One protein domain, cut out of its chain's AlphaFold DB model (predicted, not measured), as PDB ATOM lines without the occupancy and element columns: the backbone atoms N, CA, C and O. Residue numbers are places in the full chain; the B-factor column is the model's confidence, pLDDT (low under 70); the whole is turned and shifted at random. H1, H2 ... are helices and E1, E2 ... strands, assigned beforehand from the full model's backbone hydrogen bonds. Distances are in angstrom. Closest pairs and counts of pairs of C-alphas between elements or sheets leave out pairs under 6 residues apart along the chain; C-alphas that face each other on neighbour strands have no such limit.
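AT A GLANCE: This is residues 244 to 335 and 399 to 407 of the 407 residues of an uncharacterized protein of Achromobacter spanius (UniProt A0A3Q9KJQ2). What shows first? With little regular structure, two small three-stranded sheets, E1-E6-E2 and E3-E4-E5, are bridged by short H2; H1 lies at one end. What composes it? The printed part has 101 residues, 36 in named elements, ordered H1 E1 E2 E3 E4 E5 H2 E6; both sheets are antiparallel, the class mixed. It is compact, radius of gyration of the C-alphas 13.5 A, spanning 43 by 32 by 29 A.

HOW THE PARTS SIT: What comes first? H1, residues 247 to 250, is not on the sheet of E1, 257 to 260, E6, 401 to 405, and E2, 279 to 281. Within hydrogen-bond range are N 258 and O 403, 2.9 A, and N 280 and O 404, 2.9 A. What follows? E3, 293 to 299, E4, 306 to 311, and E5, 322 to 324, form a meander of two hairpins, each strand the antiparallel neighbour of the one before; N 294 and O 310, 2.8 A, and N 309 and O 323, 3.0 A, are within hydrogen-bond range. H2, 326 to 329, only grazes both sheets; its closest C-alphas to E4 are Glu 329 and Thr 306, 5.7 A. H1 and H2 are too short for any O i to N i+4 pair.

IN THESE COORDINATES: Where does H1 begin? C-alpha 247 is at (139.815, 185.431, 148.302). Where does E6 end? C-alpha 405 is at (147.066, 189.884, 137.403). Which strands are longer? E3 measures 17.0 A, E4 16.6 A.

THE WHOLE: Is anything missing? Residues 336 to 398 are not printed; C-alphas 335 and 399 are 19.4 A apart. What else? Links E1 to E2 and E2 to E3 are long; residues 244 to 245 are under pLDDT 70.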
ATOM      1  N   LYS A 244     139.636 184.847 154.040       63.12
ATOM      2  CA  LYS A 244     138.442 185.308 153.289       63.12
ATOM      3  C   LYS A 244     138.592 186.709 152.677       63.12
ATOM      4  O   LYS A 244     137.964 186.996 151.664       63.12
ATOM      5  N   THR A 245     139.407 187.572 153.277       65.69
ATOM      6  CA  THR A 245     139.675 188.948 152.829       65.69
ATOM      7  C   THR A 245     140.531 189.028 151.560       65.69
ATOM      8  O   THR A 245     140.430 190.004 150.819       65.69
ATOM      9  N   GLU A 246     141.333 188.001 151.269       72.69
ATOM     10  CA  GLU A 246     142.167 187.930 150.062       72.69
ATOM     11  C   GLU A 246     141.539 187.095 148.942       72.69
ATOM     12  O   GLU A 246     141.926 187.222 147.781       72.69
ATOM     13  N   ALA A 247     140.516 186.292 149.259       75.94
ATOM     14  CA  ALA A 247     139.815 185.431 148.302       75.94
ATOM     15  C   ALA A 247     139.312 186.183 147.052       75.94
ATOM     16  O   ALA A 247     139.300 185.628 145.953       75.94
ATOM     17  N   GLN A 248     138.952 187.464 147.194       80.94
ATOM     18  CA  GLN A 248     138.513 188.324 146.088       80.94
ATOM     19  C   GLN A 248     139.562 188.493 144.969       80.94
ATOM     20  O   GLN A 248     139.194 188.673 143.804       80.94
ATOM     21  N   TRP A 249     140.853 188.396 145.304       86.69
ATOM     22  CA  TRP A 249     141.963 188.558 144.362       86.69
ATOM     23  C   TRP A 249     142.321 187.248 143.656       86.69
ATOM     24  O   TRP A 249     142.628 187.257 142.464       86.69
ATOM     25  N   PHE A 250     142.188 186.109 144.344       82.62
ATOM     26  CA  PHE A 250     142.436 184.779 143.772       82.62
ATOM     27  C   PHE A 250     141.493 184.424 142.615       82.62
ATOM     28  O   PHE A 250     141.880 183.675 141.720       82.62
ATOM     29  N   GLY A 251     140.280 184.986 142.602       82.44
ATOM     30  CA  GLY A 251     139.292 184.758 141.544       82.44
ATOM     31  C   GLY A 251     139.562 185.475 140.214       82.44
ATOM     32  O   GLY A 251     138.740 185.358 139.312       82.44
ATOM     33  N   LYS A 252     140.650 186.251 140.083       88.69
ATOM     34  CA  LYS A 252     141.035 186.936 138.831       88.69
ATOM     35  C   LYS A 252     142.024 186.080 138.043       88.69
ATOM     36  O   LYS A 252     142.982 185.567 138.629       88.69
ATOM     37  N   ALA A 253     141.822 185.931 136.736       88.25
ATOM     38  CA  ALA A 253     142.721 185.149 135.890       88.25
ATOM     39  C   ALA A 253     144.021 185.917 135.588       88.25
ATOM     40  O   ALA A 253     144.043 187.147 135.528       88.25
ATOM     41  N   ILE A 254     145.126 185.194 135.384       90.75
ATOM     42  CA  ILE A 254     146.397 185.802 134.959       90.75
ATOM     43  C   ILE A 254     146.218 186.382 133.550       90.75
ATOM     44  O   ILE A 254     145.719 185.703 132.656       90.75
ATOM     45  N   GLY A 255     146.613 187.643 133.359       87.94
ATOM     46  CA  GLY A 255     146.441 188.381 132.105       87.94
ATOM     47  C   GLY A 255     145.064 189.029 131.916       87.94
ATOM     48  O   GLY A 255     144.866 189.714 130.917       87.94
ATOM     49  N   GLU A 256     144.124 188.863 132.852       89.81
ATOM     50  CA  GLU A 256     142.815 189.526 132.813       89.81
ATOM     51  C   GLU A 256     142.946 191.003 133.237       89.81
ATOM     52  O   GLU A 256     143.302 191.268 134.392       89.81
ATOM     53  N   PRO A 257     142.662 191.980 132.351       88.56
ATOM     54  CA  PRO A 257     142.520 193.366 132.763       88.56
ATOM     55  C   PRO A 257     141.140 193.572 133.396       88.56
ATOM     56  O   PRO A 257     140.115 193.312 132.766       88.56
ATOM     57  N   PHE A 258     141.100 194.095 134.618       91.75
ATOM     58  CA  PHE A 258     139.859 194.509 135.269       91.75
ATOM     59  C   PHE A 258     139.959 195.956 135.741       91.75
ATOM     60  O   PHE A 258     141.041 196.461 136.038       91.75
ATOM     61  N   PHE A 259     138.812 196.624 135.804       91.38
ATOM     62  CA  PHE A 259     138.716 198.020 136.210       91.38
ATOM     63  C   PHE A 259     138.217 198.114 137.647       91.38
ATOM     64  O   PHE A 259     137.228 197.474 138.007       91.38
ATOM     65  N   LEU A 260     138.896 198.924 138.453       91.62
ATOM     66  CA  LEU A 260     138.565 199.174 139.847       91.62
ATOM     67  C   LEU A 260     138.372 200.678 140.069       91.62
ATOM     68  O   LEU A 260     139.174 201.485 139.600       91.62
ATOM     69  N   GLN A 261     137.307 201.043 140.781       91.31
ATOM     70  CA  GLN A 261     137.081 202.404 141.278       91.31
ATOM     71  C   GLN A 261     137.811 202.567 142.614       91.31
ATOM     72  O   GLN A 261     137.204 202.547 143.683       91.31
ATOM     73  N   ASP A 262     139.140 202.634 142.540       87.50
ATOM     74  CA  ASP A 262     140.035 202.805 143.691       87.50
ATOM     75  C   ASP A 262     139.965 204.214 144.311       87.50
ATOM     76  O   ASP A 262     140.610 204.486 145.320       87.50
ATOM     77  N   ASP A 263     139.154 205.103 143.734       87.00
ATOM     78  CA  ASP A 263     138.806 206.420 144.260       87.00
ATOM     79  C   ASP A 263     137.675 206.387 145.309       87.00
ATOM     80  O   ASP A 263     137.524 207.333 146.085       87.00
ATOM     81  N   ILE A 264     136.890 205.305 145.370       89.62
ATOM     82  CA  ILE A 264     135.781 205.162 146.322       89.62
ATOM     83  C   ILE A 264     136.299 204.660 147.676       89.62
ATOM     84  O   ILE A 264     136.946 203.617 147.780       89.62
ATOM     85  N   VAL A 265     135.941 205.370 148.753       88.50
ATOM     86  CA  VAL A 265     136.299 204.995 150.131       88.50
ATOM     87  C   VAL A 265     135.823 203.576 150.454       88.50
ATOM     88  O   VAL A 265     134.646 203.254 150.311       88.50
ATOM     89  N   GLY A 266     136.743 202.741 150.945       83.31
ATOM     90  CA  GLY A 266     136.481 201.345 151.307       83.31
ATOM     91  C   GLY A 266     136.851 200.331 150.222       83.31
ATOM     92  O   GLY A 266     136.926 199.143 150.526       83.31
ATOM     93  N   ILE A 267     137.149 200.777 148.997       86.38
ATOM     94  CA  ILE A 267     137.734 199.935 147.951       86.38
ATOM     95  C   ILE A 267     139.251 200.115 147.989       86.38
ATOM     96  O   ILE A 267     139.768 201.192 147.708       86.38
ATOM     97  N   SER A 268     139.977 199.060 148.360       87.69
ATOM     98  CA  SER A 268     141.439 199.050 148.328       87.69
ATOM     99  C   SER A 268     141.958 198.355 147.064       87.69
ATOM    100  O   SER A 268     141.355 197.381 146.601       87.69
ATOM    101  N   PRO A 269     143.080 198.826 146.493       88.62
ATOM    102  CA  PRO A 269     143.729 198.129 145.393       88.62
ATOM    103  C   PRO A 269     144.259 196.760 145.851       88.62
ATOM    104  O   PRO A 269     144.483 196.559 147.051       88.62
ATOM    105  N   PRO A 270     144.510 195.824 144.917       90.56
ATOM    106  CA  PRO A 270     145.089 194.535 145.270       90.56
ATOM    107  C   PRO A 270     146.421 194.739 146.007       90.56
ATOM    108  O   PRO A 270     147.214 195.587 145.587       90.56
ATOM    109  N   PRO A 271     146.708 193.999 147.086       89.94
ATOM    110  CA  PRO A 271     147.952 194.171 147.824       89.94
ATOM    111  C   PRO A 271     149.170 193.777 146.975       89.94
ATOM    112  O   PRO A 271     149.097 192.926 146.087       89.94
ATOM    113  N   THR A 272     150.311 194.411 147.248       90.44
ATOM    114  CA  THR A 272     151.571 194.180 146.521       90.44
ATOM    115  C   THR A 272     152.478 193.144 147.194       90.44
ATOM    116  O   THR A 272     153.471 192.736 146.599       90.44
ATOM    117  N   ASN A 273     152.142 192.723 148.416       84.94
ATOM    118  CA  ASN A 273     152.968 191.910 149.313       84.94
ATOM    119  C   ASN A 273     152.479 190.460 149.492       84.94
ATOM    120  O   ASN A 273     152.941 189.783 150.408       84.94
ATOM    121  N   SER A 274     151.559 189.978 148.652       84.44
ATOM    122  CA  SER A 274     151.150 188.568 148.672       84.44
ATOM    123  C   SER A 274     152.230 187.674 148.052       84.44
ATOM    124  O   SER A 274     152.859 188.035 147.054       84.44
ATOM    125  N   THR A 275     152.448 186.492 148.632       81.56
ATOM    126  CA  THR A 275     153.339 185.464 148.064       81.56
ATOM    127  C   THR A 275     152.698 184.738 146.882       81.56
ATOM    128  O   THR A 275     153.411 184.319 145.959       81.56
ATOM    129  N   GLU A 276     151.366 184.651 146.887       82.94
ATOM    130  CA  GLU A 276     150.563 183.805 146.003       82.94
ATOM    131  C   GLU A 276     150.116 184.507 144.722       82.94
ATOM    132  O   GLU A 276     149.986 183.869 143.679       82.94
ATOM    133  N   TYR A 277     149.888 185.819 144.779       89.06
ATOM    134  CA  TYR A 277     149.454 186.592 143.624       89.06
ATOM    135  C   TYR A 277     150.165 187.938 143.526       89.06
ATOM    136  O   TYR A 277     150.610 188.518 144.514       89.06
ATOM    137  N   ARG A 278     150.240 188.478 142.310       93.00
ATOM    138  CA  ARG A 278     150.740 189.836 142.065       93.00
ATOM    139  C   ARG A 278     149.969 190.474 140.931       93.00
ATOM    140  O   ARG A 278     149.766 189.863 139.887       93.00
ATOM    141  N   PHE A 279     149.592 191.730 141.125       94.81
ATOM    142  CA  PHE A 279     148.966 192.560 140.105       94.81
ATOM    143  C   PHE A 279     149.903 193.690 139.692       94.81
ATOM    144  O   PHE A 279     150.789 194.082 140.458       94.81
ATOM    145  N   ILE A 280     149.659 194.226 138.501       94.69
ATOM    146  CA  ILE A 280     150.205 195.492 138.017       94.69
ATOM    147  C   ILE A 280     149.064 196.476 137.795       94.69
ATOM    148  O   ILE A 280     147.964 196.087 137.398       94.69
ATOM    149  N   ARG A 281     149.334 197.755 138.025       95.62
ATOM    150  CA  ARG A 281     148.474 198.844 137.579       95.62
ATOM    151  C   ARG A 281     148.914 199.197 136.168       95.62
ATOM    152  O   ARG A 281     150.101 199.390 135.939       95.62
ATOM    153  N   LEU A 282     148.001 199.281 135.210       94.69
ATOM    154  CA  LEU A 282     148.358 199.522 133.806       94.69
ATOM    155  C   LEU A 282     148.676 201.006 133.539       94.69
ATOM    156  O   LEU A 282     148.147 201.602 132.608       94.69
ATOM    157  N   THR A 283     149.514 201.603 134.388       94.75
ATOM    158  CA  THR A 283     149.943 203.005 134.403       94.75
ATOM    159  C   THR A 283     151.472 203.050 134.347       94.75
ATOM    160  O   THR A 283     152.133 202.351 135.112       94.75
ATOM    161  N   ALA A 284     152.028 203.872 133.461       93.12
ATOM    162  CA  ALA A 284     153.463 204.127 133.356       93.12
ATOM    163  C   ALA A 284     153.998 204.897 134.563       93.12
ATOM    164  O   ALA A 284     153.346 205.823 135.052       93.12
ATOM    165  N   SER A 285     155.202 204.533 135.004       91.88
ATOM    166  CA  SER A 285     155.913 205.129 136.137       91.88
ATOM    167  C   SER A 285     155.119 205.112 137.452       91.88
ATOM    168  O   SER A 285     155.274 206.008 138.284       91.88
ATOM    169  N   ASP A 286     154.252 204.114 137.652       93.69
ATOM    170  CA  ASP A 286     153.431 203.995 138.860       93.69
ATOM    171  C   ASP A 286     154.154 203.201 139.961       93.69
ATOM    172  O   ASP A 286     154.680 202.108 139.732       93.69
ATOM    173  N   SER A 287     154.155 203.733 141.185       93.50
ATOM    174  CA  SER A 287     154.832 203.119 142.334       93.50
ATOM    175  C   SER A 287     154.273 201.740 142.695       93.50
ATOM    176  O   SER A 287     155.003 200.907 143.240       93.50
ATOM    177  N   TYR A 288     153.022 201.442 142.334       93.44
ATOM    178  CA  TYR A 288     152.410 200.125 142.506       93.44
ATOM    179  C   TYR A 288     153.180 199.008 141.776       93.44
ATOM    180  O   TYR A 288     153.212 197.858 142.232       93.44
ATOM    181  N   ASN A 289     153.845 199.355 140.671       94.69
ATOM    182  CA  ASN A 289     154.575 198.438 139.794       94.69
ATOM    183  C   ASN A 289     156.060 198.292 140.146       94.69
ATOM    184  O   ASN A 289     156.811 197.648 139.408       94.69
ATOM    185  N   THR A 290     156.494 198.861 141.274       93.19
ATOM    186  CA  THR A 290     157.896 198.804 141.704       93.19
ATOM    187  C   THR A 290     158.412 197.364 141.692       93.19
ATOM    188  O   THR A 290     157.838 196.475 142.326       93.19
ATOM    189  N   GLY A 291     159.496 197.145 140.942       90.44
ATOM    190  CA  GLY A 291     160.199 195.864 140.848       90.44
ATOM    191  C   GLY A 291     159.526 194.787 139.991       90.44
ATOM    192  O   GLY A 291     160.063 193.687 139.934       90.44
ATOM    193  N   VAL A 292     158.385 195.067 139.344       93.44
ATOM    194  CA  VAL A 292     157.653 194.068 138.533       93.44
ATOM    195  C   VAL A 292     157.472 194.441 137.064       93.44
ATOM    196  O   VAL A 292     157.030 193.602 136.280       93.44
ATOM    197  N   LEU A 293     157.842 195.661 136.675       94.94
ATOM    198  CA  LEU A 293     157.894 196.111 135.286       94.94
ATOM    199  C   LEU A 293     159.310 196.573 134.927       94.94
ATOM    200  O   LEU A 293     160.015 197.168 135.742       94.94
ATOM    201  N   THR A 294     159.721 196.293 133.696       95.19
ATOM    202  CA  THR A 294     160.960 196.775 133.074       95.19
ATOM    203  C   THR A 294     160.659 197.328 131.683       95.19
ATOM    204  O   THR A 294     159.565 197.143 131.150       95.19
ATOM    205  N   SER A 295     161.625 198.033 131.086       93.81
ATOM    206  CA  SER A 295     161.513 198.566 129.719       93.81
ATOM    207  C   SER A 295     160.235 199.377 129.467       93.81
ATOM    208  O   SER A 295     159.627 199.278 128.399       93.81
ATOM    209  N   GLU A 296     159.816 200.172 130.455       95.12
ATOM    210  CA  GLU A 296     158.677 201.072 130.292       95.12
ATOM    211  C   GLU A 296     158.977 202.142 129.236       95.12
ATOM    212  O   GLU A 296     160.051 202.745 129.214       95.12
ATOM    213  N   SER A 297     158.014 202.388 128.353       93.69
ATOM    214  CA  SER A 297     158.095 203.396 127.301       93.69
ATOM    215  C   SER A 297     156.765 204.122 127.184       93.69
ATOM    216  O   SER A 297     155.716 203.487 127.229       93.69
ATOM    217  N   VAL A 298     156.815 205.443 127.010       93.88
ATOM    218  CA  VAL A 298     155.663 206.286 126.671       93.88
ATOM    219  C   VAL A 298     156.072 207.158 125.490       93.88
ATOM    220  O   VAL A 298     157.077 207.865 125.556       93.88
ATOM    221  N   SER A 299     155.315 207.098 124.398       91.19
ATOM    222  CA  SER A 299     155.599 207.845 123.170       91.19
ATOM    223  C   SER A 299     154.317 208.335 122.490       91.19
ATOM    224  O   SER A 299     153.215 207.882 122.807       91.19
ATOM    225  N   GLY A 300     154.470 209.272 121.550       86.00
ATOM    226  CA  GLY A 300     153.358 209.908 120.843       86.00
ATOM    227  C   GLY A 300     152.761 211.103 121.591       86.00
ATOM    228  O   GLY A 300     153.271 211.551 122.619       86.00
ATOM    229  N   SER A 301     151.678 211.647 121.046       81.06
ATOM    230  CA  SER A 301     150.885 212.718 121.649       81.06
ATOM    231  C   SER A 301     149.404 212.390 121.499       81.06
ATOM    232  O   SER A 301     149.021 211.609 120.630       81.06
ATOM    233  N   SER A 302     148.562 212.963 122.364       75.12
ATOM    234  CA  SER A 302     147.112 212.765 122.268       75.12
ATOM    235  C   SER A 302     146.615 213.106 120.850       75.12
ATOM    236  O   SER A 302     147.013 214.152 120.330       75.12
ATOM    237  N   PRO A 303     145.786 212.254 120.211       73.25
ATOM    238  CA  PRO A 303     145.100 211.075 120.764       73.25
ATOM    239  C   PRO A 303     145.843 209.723 120.622       73.25
ATOM    240  O   PRO A 303     145.304 208.698 121.028       73.25
ATOM    241  N   GLU A 304     147.056 209.682 120.062       82.56
ATOM    242  CA  GLU A 304     147.825 208.455 119.769       82.56
ATOM    243  C   GLU A 304     148.990 208.256 120.760       82.56
ATOM    244  O   GLU A 304     150.158 208.160 120.376       82.56
ATOM    245  N   ILE A 305     148.681 208.199 122.059       88.06
ATOM    246  CA  ILE A 305     149.671 207.829 123.083       88.06
ATOM    247  C   ILE A 305     149.847 206.309 123.060       88.06
ATOM    248  O   ILE A 305     148.871 205.562 123.153       88.06
ATOM    249  N   THR A 306     151.095 205.854 122.960       90.56
ATOM    250  CA  THR A 306     151.461 204.439 123.095       90.56
ATOM    251  C   THR A 306     152.340 204.274 124.322       90.56
ATOM    252  O   THR A 306     153.385 204.924 124.418       90.56
ATOM    253  N   ALA A 307     151.912 203.426 125.258       94.38
ATOM    254  CA  ALA A 307     152.620 203.185 126.507       94.38
ATOM    255  C   ALA A 307     152.729 201.686 126.789       94.38
ATOM    256  O   ALA A 307     151.721 201.018 127.006       94.38
ATOM    257  N   THR A 308     153.955 201.172 126.816       94.75
ATOM    258  CA  THR A 308     154.259 199.741 126.958       94.75
ATOM    259  C   THR A 308     155.183 199.491 128.139       94.75
ATOM    260  O   THR A 308     156.031 200.327 128.437       94.75
ATOM    261  N   ALA A 309     155.102 198.304 128.733       96.38
ATOM    262  CA  ALA A 309     156.096 197.776 129.667       96.38
ATOM    263  C   ALA A 309     156.337 196.285 129.416       96.38
ATOM    264  O   ALA A 309     155.498 195.613 128.819       96.38
ATOM    265  N   VAL A 310     157.451 195.754 129.909       96.25
ATOM    266  CA  VAL A 310     157.723 194.315 129.969       96.25
ATOM    267  C   VAL A 310     157.529 193.836 131.402       96.25
ATOM    268  O   VAL A 310     158.049 194.437 132.340       96.25
ATOM    269  N   ILE A 311     156.779 192.751 131.590       96.00
ATOM    270  CA  ILE A 311     156.611 192.135 132.909       96.00
ATOM    271  C   ILE A 311     157.941 191.511 133.331       96.00
ATOM    272  O   ILE A 311     158.514 190.712 132.597       96.00
ATOM    273  N   SER A 312     158.414 191.845 134.528       94.69
ATOM    274  CA  SER A 312     159.671 191.350 135.092       94.69
ATOM    275  C   SER A 312     159.441 190.824 136.505       94.69
ATOM    276  O   SER A 312     159.831 191.445 137.491       94.69
ATOM    277  N   LEU A 313     158.797 189.663 136.600       92.62
ATOM    278  CA  LEU A 313     158.531 188.973 137.856       92.62
ATOM    279  C   LEU A 313     158.854 187.484 137.719       92.62
ATOM    280  O   LEU A 313     158.175 186.747 137.004       92.62
ATOM    281  N   SER A 314     159.865 187.022 138.456       88.38
ATOM    282  CA  SER A 314     160.202 185.596 138.519       88.38
ATOM    283  C   SER A 314     159.023 184.778 139.067       88.38
ATOM    284  O   SER A 314     158.401 185.158 140.061       88.38
ATOM    285  N   GLY A 315     158.695 183.668 138.401       85.56
ATOM    286  CA  GLY A 315     157.546 182.817 138.733       85.56
ATOM    287  C   GLY A 315     156.201 183.270 138.147       85.56
ATOM    288  O   GLY A 315     155.212 182.564 138.320       85.56
ATOM    289  N   SER A 316     156.139 184.403 137.437       90.25
ATOM    290  CA  SER A 316     154.970 184.763 136.626       90.25
ATOM    291  C   SER A 316     154.926 183.928 135.334       90.25
ATOM    292  O   SER A 316     155.929 183.894 134.615       90.25
ATOM    293  N   PRO A 317     153.778 183.328 134.958       92.38
ATOM    294  CA  PRO A 317     153.615 182.658 133.661       92.38
ATOM    295  C   PRO A 317     153.762 183.586 132.447       92.38
ATOM    296  O   PRO A 317     153.972 183.115 131.334       92.38
ATOM    297  N   ILE A 318     153.643 184.900 132.658       92.81
ATOM    298  CA  ILE A 318     153.756 185.940 131.629       92.81
ATOM    299  C   ILE A 318     154.994 186.825 131.845       92.81
ATOM    300  O   ILE A 318     155.060 187.948 131.350       92.81
ATOM    301  N   ASN A 319     155.996 186.323 132.574       94.25
ATOM    302  CA  ASN A 319     157.285 186.992 132.713       94.25
ATOM    303  C   ASN A 319     157.947 187.194 131.337       94.25
ATOM    304  O   ASN A 319     158.033 186.266 130.537       94.25
ATOM    305  N   GLY A 320     158.428 188.405 131.068       92.88
ATOM    306  CA  GLY A 320     158.986 188.812 129.779       92.88
ATOM    307  C   GLY A 320     157.946 189.226 128.731       92.88
ATOM    308  O   GLY A 320     158.332 189.715 127.670       92.88
ATOM    309  N   ALA A 321     156.644 189.076 129.000       94.06
ATOM    310  CA  ALA A 321     155.605 189.527 128.081       94.06
ATOM    311  C   ALA A 321     155.478 191.059 128.089       94.06
ATOM    312  O   ALA A 321     155.563 191.704 129.138       94.06
ATOM    313  N   THR A 322     155.238 191.641 126.913       93.62
ATOM    314  CA  THR A 322     154.933 193.068 126.775       93.62
ATOM    315  C   THR A 322     153.456 193.323 127.050       93.62
ATOM    316  O   THR A 322     152.586 192.670 126.474       93.62
ATOM    317  N   VAL A 323     153.169 194.308 127.894       93.88
ATOM    318  CA  VAL A 323     151.818 194.759 128.231       93.88
ATOM    319  C   VAL A 323     151.612 196.213 127.842       93.88
ATOM    320  O   VAL A 323     152.545 197.017 127.867       93.88
ATOM    321  N   GLN A 324     150.364 196.541 127.515       93.75
ATOM    322  CA  GLN A 324     149.943 197.915 127.277       93.75
ATOM    323  C   GLN A 324     149.492 198.570 128.578       93.75
ATOM    324  O   GLN A 324     148.656 198.034 129.309       93.75
ATOM    325  N   LEU A 325     150.022 199.757 128.846       94.62
ATOM    326  CA  LEU A 325     149.712 200.568 130.014       94.62
ATOM    327  C   LEU A 325     148.491 201.439 129.704       94.62
ATOM    328  O   LEU A 325     148.576 202.655 129.529       94.62
ATOM    329  N   ILE A 326     147.332 200.783 129.600       92.25
ATOM    330  CA  ILE A 326     146.094 201.382 129.085       92.25
ATOM    331  C   ILE A 326     145.556 202.550 129.924       92.25
ATOM    332  O   ILE A 326     144.851 203.396 129.375       92.25
ATOM    333  N   ASN A 327     145.913 202.661 131.211       92.75
ATOM    334  CA  ASN A 327     145.584 203.847 132.013       92.75
ATOM    335  C   ASN A 327     146.345 205.077 131.496       92.75
ATOM    336  O   ASN A 327     145.781 206.169 131.439       92.75
ATOM    337  N   THR A 328     147.605 204.898 131.081       92.50
ATOM    338  CA  THR A 328     148.439 205.960 130.495       92.50
ATOM    339  C   THR A 328     148.053 206.251 129.050       92.50
ATOM    340  O   THR A 328     147.969 207.416 128.671       92.50
ATOM    341  N   GLU A 329     147.757 205.222 128.253       89.19
ATOM    342  CA  GLU A 329     147.275 205.405 126.874       89.19
ATOM    343  C   GLU A 329     145.862 206.003 126.810       89.19
ATOM    344  O   GLU A 329     145.453 206.506 125.767       89.19
ATOM    345  N   ARG A 330     145.091 205.916 127.905       86.94
ATOM    346  CA  ARG A 330     143.637 206.172 127.943       86.94
ATOM    347  C   ARG A 330     142.870 205.339 126.905       86.94
ATOM    348  O   ARG A 330     141.835 205.763 126.389       86.94
ATOM    349  N   ARG A 331     143.379 204.141 126.599       85.06
ATOM    350  CA  ARG A 331     142.810 203.229 125.602       85.06
ATOM    351  C   ARG A 331     141.651 202.444 126.212       85.06
ATOM    352  O   ARG A 331     141.777 201.889 127.299       85.06
ATOM    353  N   PHE A 332     140.532 202.351 125.495       84.88
ATOM    354  CA  PHE A 332     139.427 201.471 125.878       84.88
ATOM    355  C   PHE A 332     139.580 200.093 125.223       84.88
ATOM    356  O   PHE A 332     140.045 199.975 124.089       84.88
ATOM    357  N   LEU A 333     139.171 199.045 125.934       86.75
ATOM    358  CA  LEU A 333     139.131 197.683 125.409       86.75
ATOM    359  C   LEU A 333     137.779 197.432 124.727       86.75
ATOM    360  O   LEU A 333     136.734 197.833 125.235       86.75
ATOM    361  N   ARG A 334     137.796 196.752 123.579       85.56
ATOM    362  CA  ARG A 334     136.596 196.319 122.845       85.56
ATOM    363  C   ARG A 334     136.785 194.910 122.295       85.56
ATOM    364  O   ARG A 334     137.916 194.489 122.064       85.56
ATOM    365  N   ALA A 335     135.685 194.201 122.053       85.81
ATOM    366  CA  ALA A 335     135.728 192.882 121.427       85.81
ATOM    367  C   ALA A 335     136.333 192.955 120.007       85.81
ATOM    368  O   ALA A 335     136.044 193.880 119.243       85.81
ATOM    369  N   GLY A 399     136.663 207.648 134.451       82.38
ATOM    370  CA  GLY A 399     137.898 206.885 134.619       82.38
ATOM    371  C   GLY A 399     137.743 205.815 135.696       82.38
ATOM    372  O   GLY A 399     137.172 206.084 136.746       82.38
ATOM    373  N   ALA A 400     138.268 204.625 135.436       89.25
ATOM    374  CA  ALA A 400     138.507 203.598 136.439       89.25
ATOM    375  C   ALA A 400     139.941 203.099 136.257       89.25
ATOM    376  O   ALA A 400     140.465 203.110 135.138       89.25
ATOM    377  N   THR A 401     140.576 202.671 137.339       93.56
ATOM    378  CA  THR A 401     141.949 202.183 137.278       93.56
ATOM    379  C   THR A 401     141.962 200.746 136.773       93.56
ATOM    380  O   THR A 401     141.380 199.860 137.398       93.56
ATOM    381  N   ALA A 402     142.653 200.490 135.664       93.75
ATOM    382  CA  ALA A 402     142.875 199.136 135.182       93.75
ATOM    383  C   ALA A 402     144.040 198.462 135.919       93.75
ATOM    384  O   ALA A 402     145.154 199.003 135.980       93.75
ATOM    385  N   TYR A 403     143.779 197.256 136.412       95.00
ATOM    386  CA  TYR A 403     144.753 196.335 136.983       95.00
ATOM    387  C   TYR A 403     144.793 195.047 136.161       95.00
ATOM    388  O   TYR A 403     143.790 194.648 135.576       95.00
ATOM    389  N   MET A 404     145.941 194.376 136.147       94.19
ATOM    390  CA  MET A 404     146.103 193.065 135.519       94.19
ATOM    391  C   MET A 404     146.858 192.133 136.456       94.19
ATOM    392  O   MET A 404     147.882 192.518 137.026       94.19
ATOM    393  N   ARG A 405     146.363 190.905 136.624       94.75
ATOM    394  CA  ARG A 405     147.066 189.884 137.403       94.75
ATOM    395  C   ARG A 405     148.241 189.336 136.599       94.75
ATOM    396  O   ARG A 405     148.061 188.918 135.459       94.75
ATOM    397  N   ILE A 406     149.420 189.308 137.208       92.75
ATOM    398  CA  ILE A 406     150.651 188.788 136.607       92.75
ATOM    399  C   ILE A 406     151.170 187.526 137.303       92.75
ATOM    400  O   ILE A 406     151.936 186.788 136.696       92.75
ATOM    401  N   LYS A 407     150.750 187.235 138.534       88.69
ATOM    402  CA  LYS A 407     151.069 186.004 139.271       88.69
ATOM    403  C   LYS A 407     149.843 185.568 140.053       88.69
ATOM    404  O   LYS A 407     149.138 186.477 140.548       88.69
TER     405      LYS A 407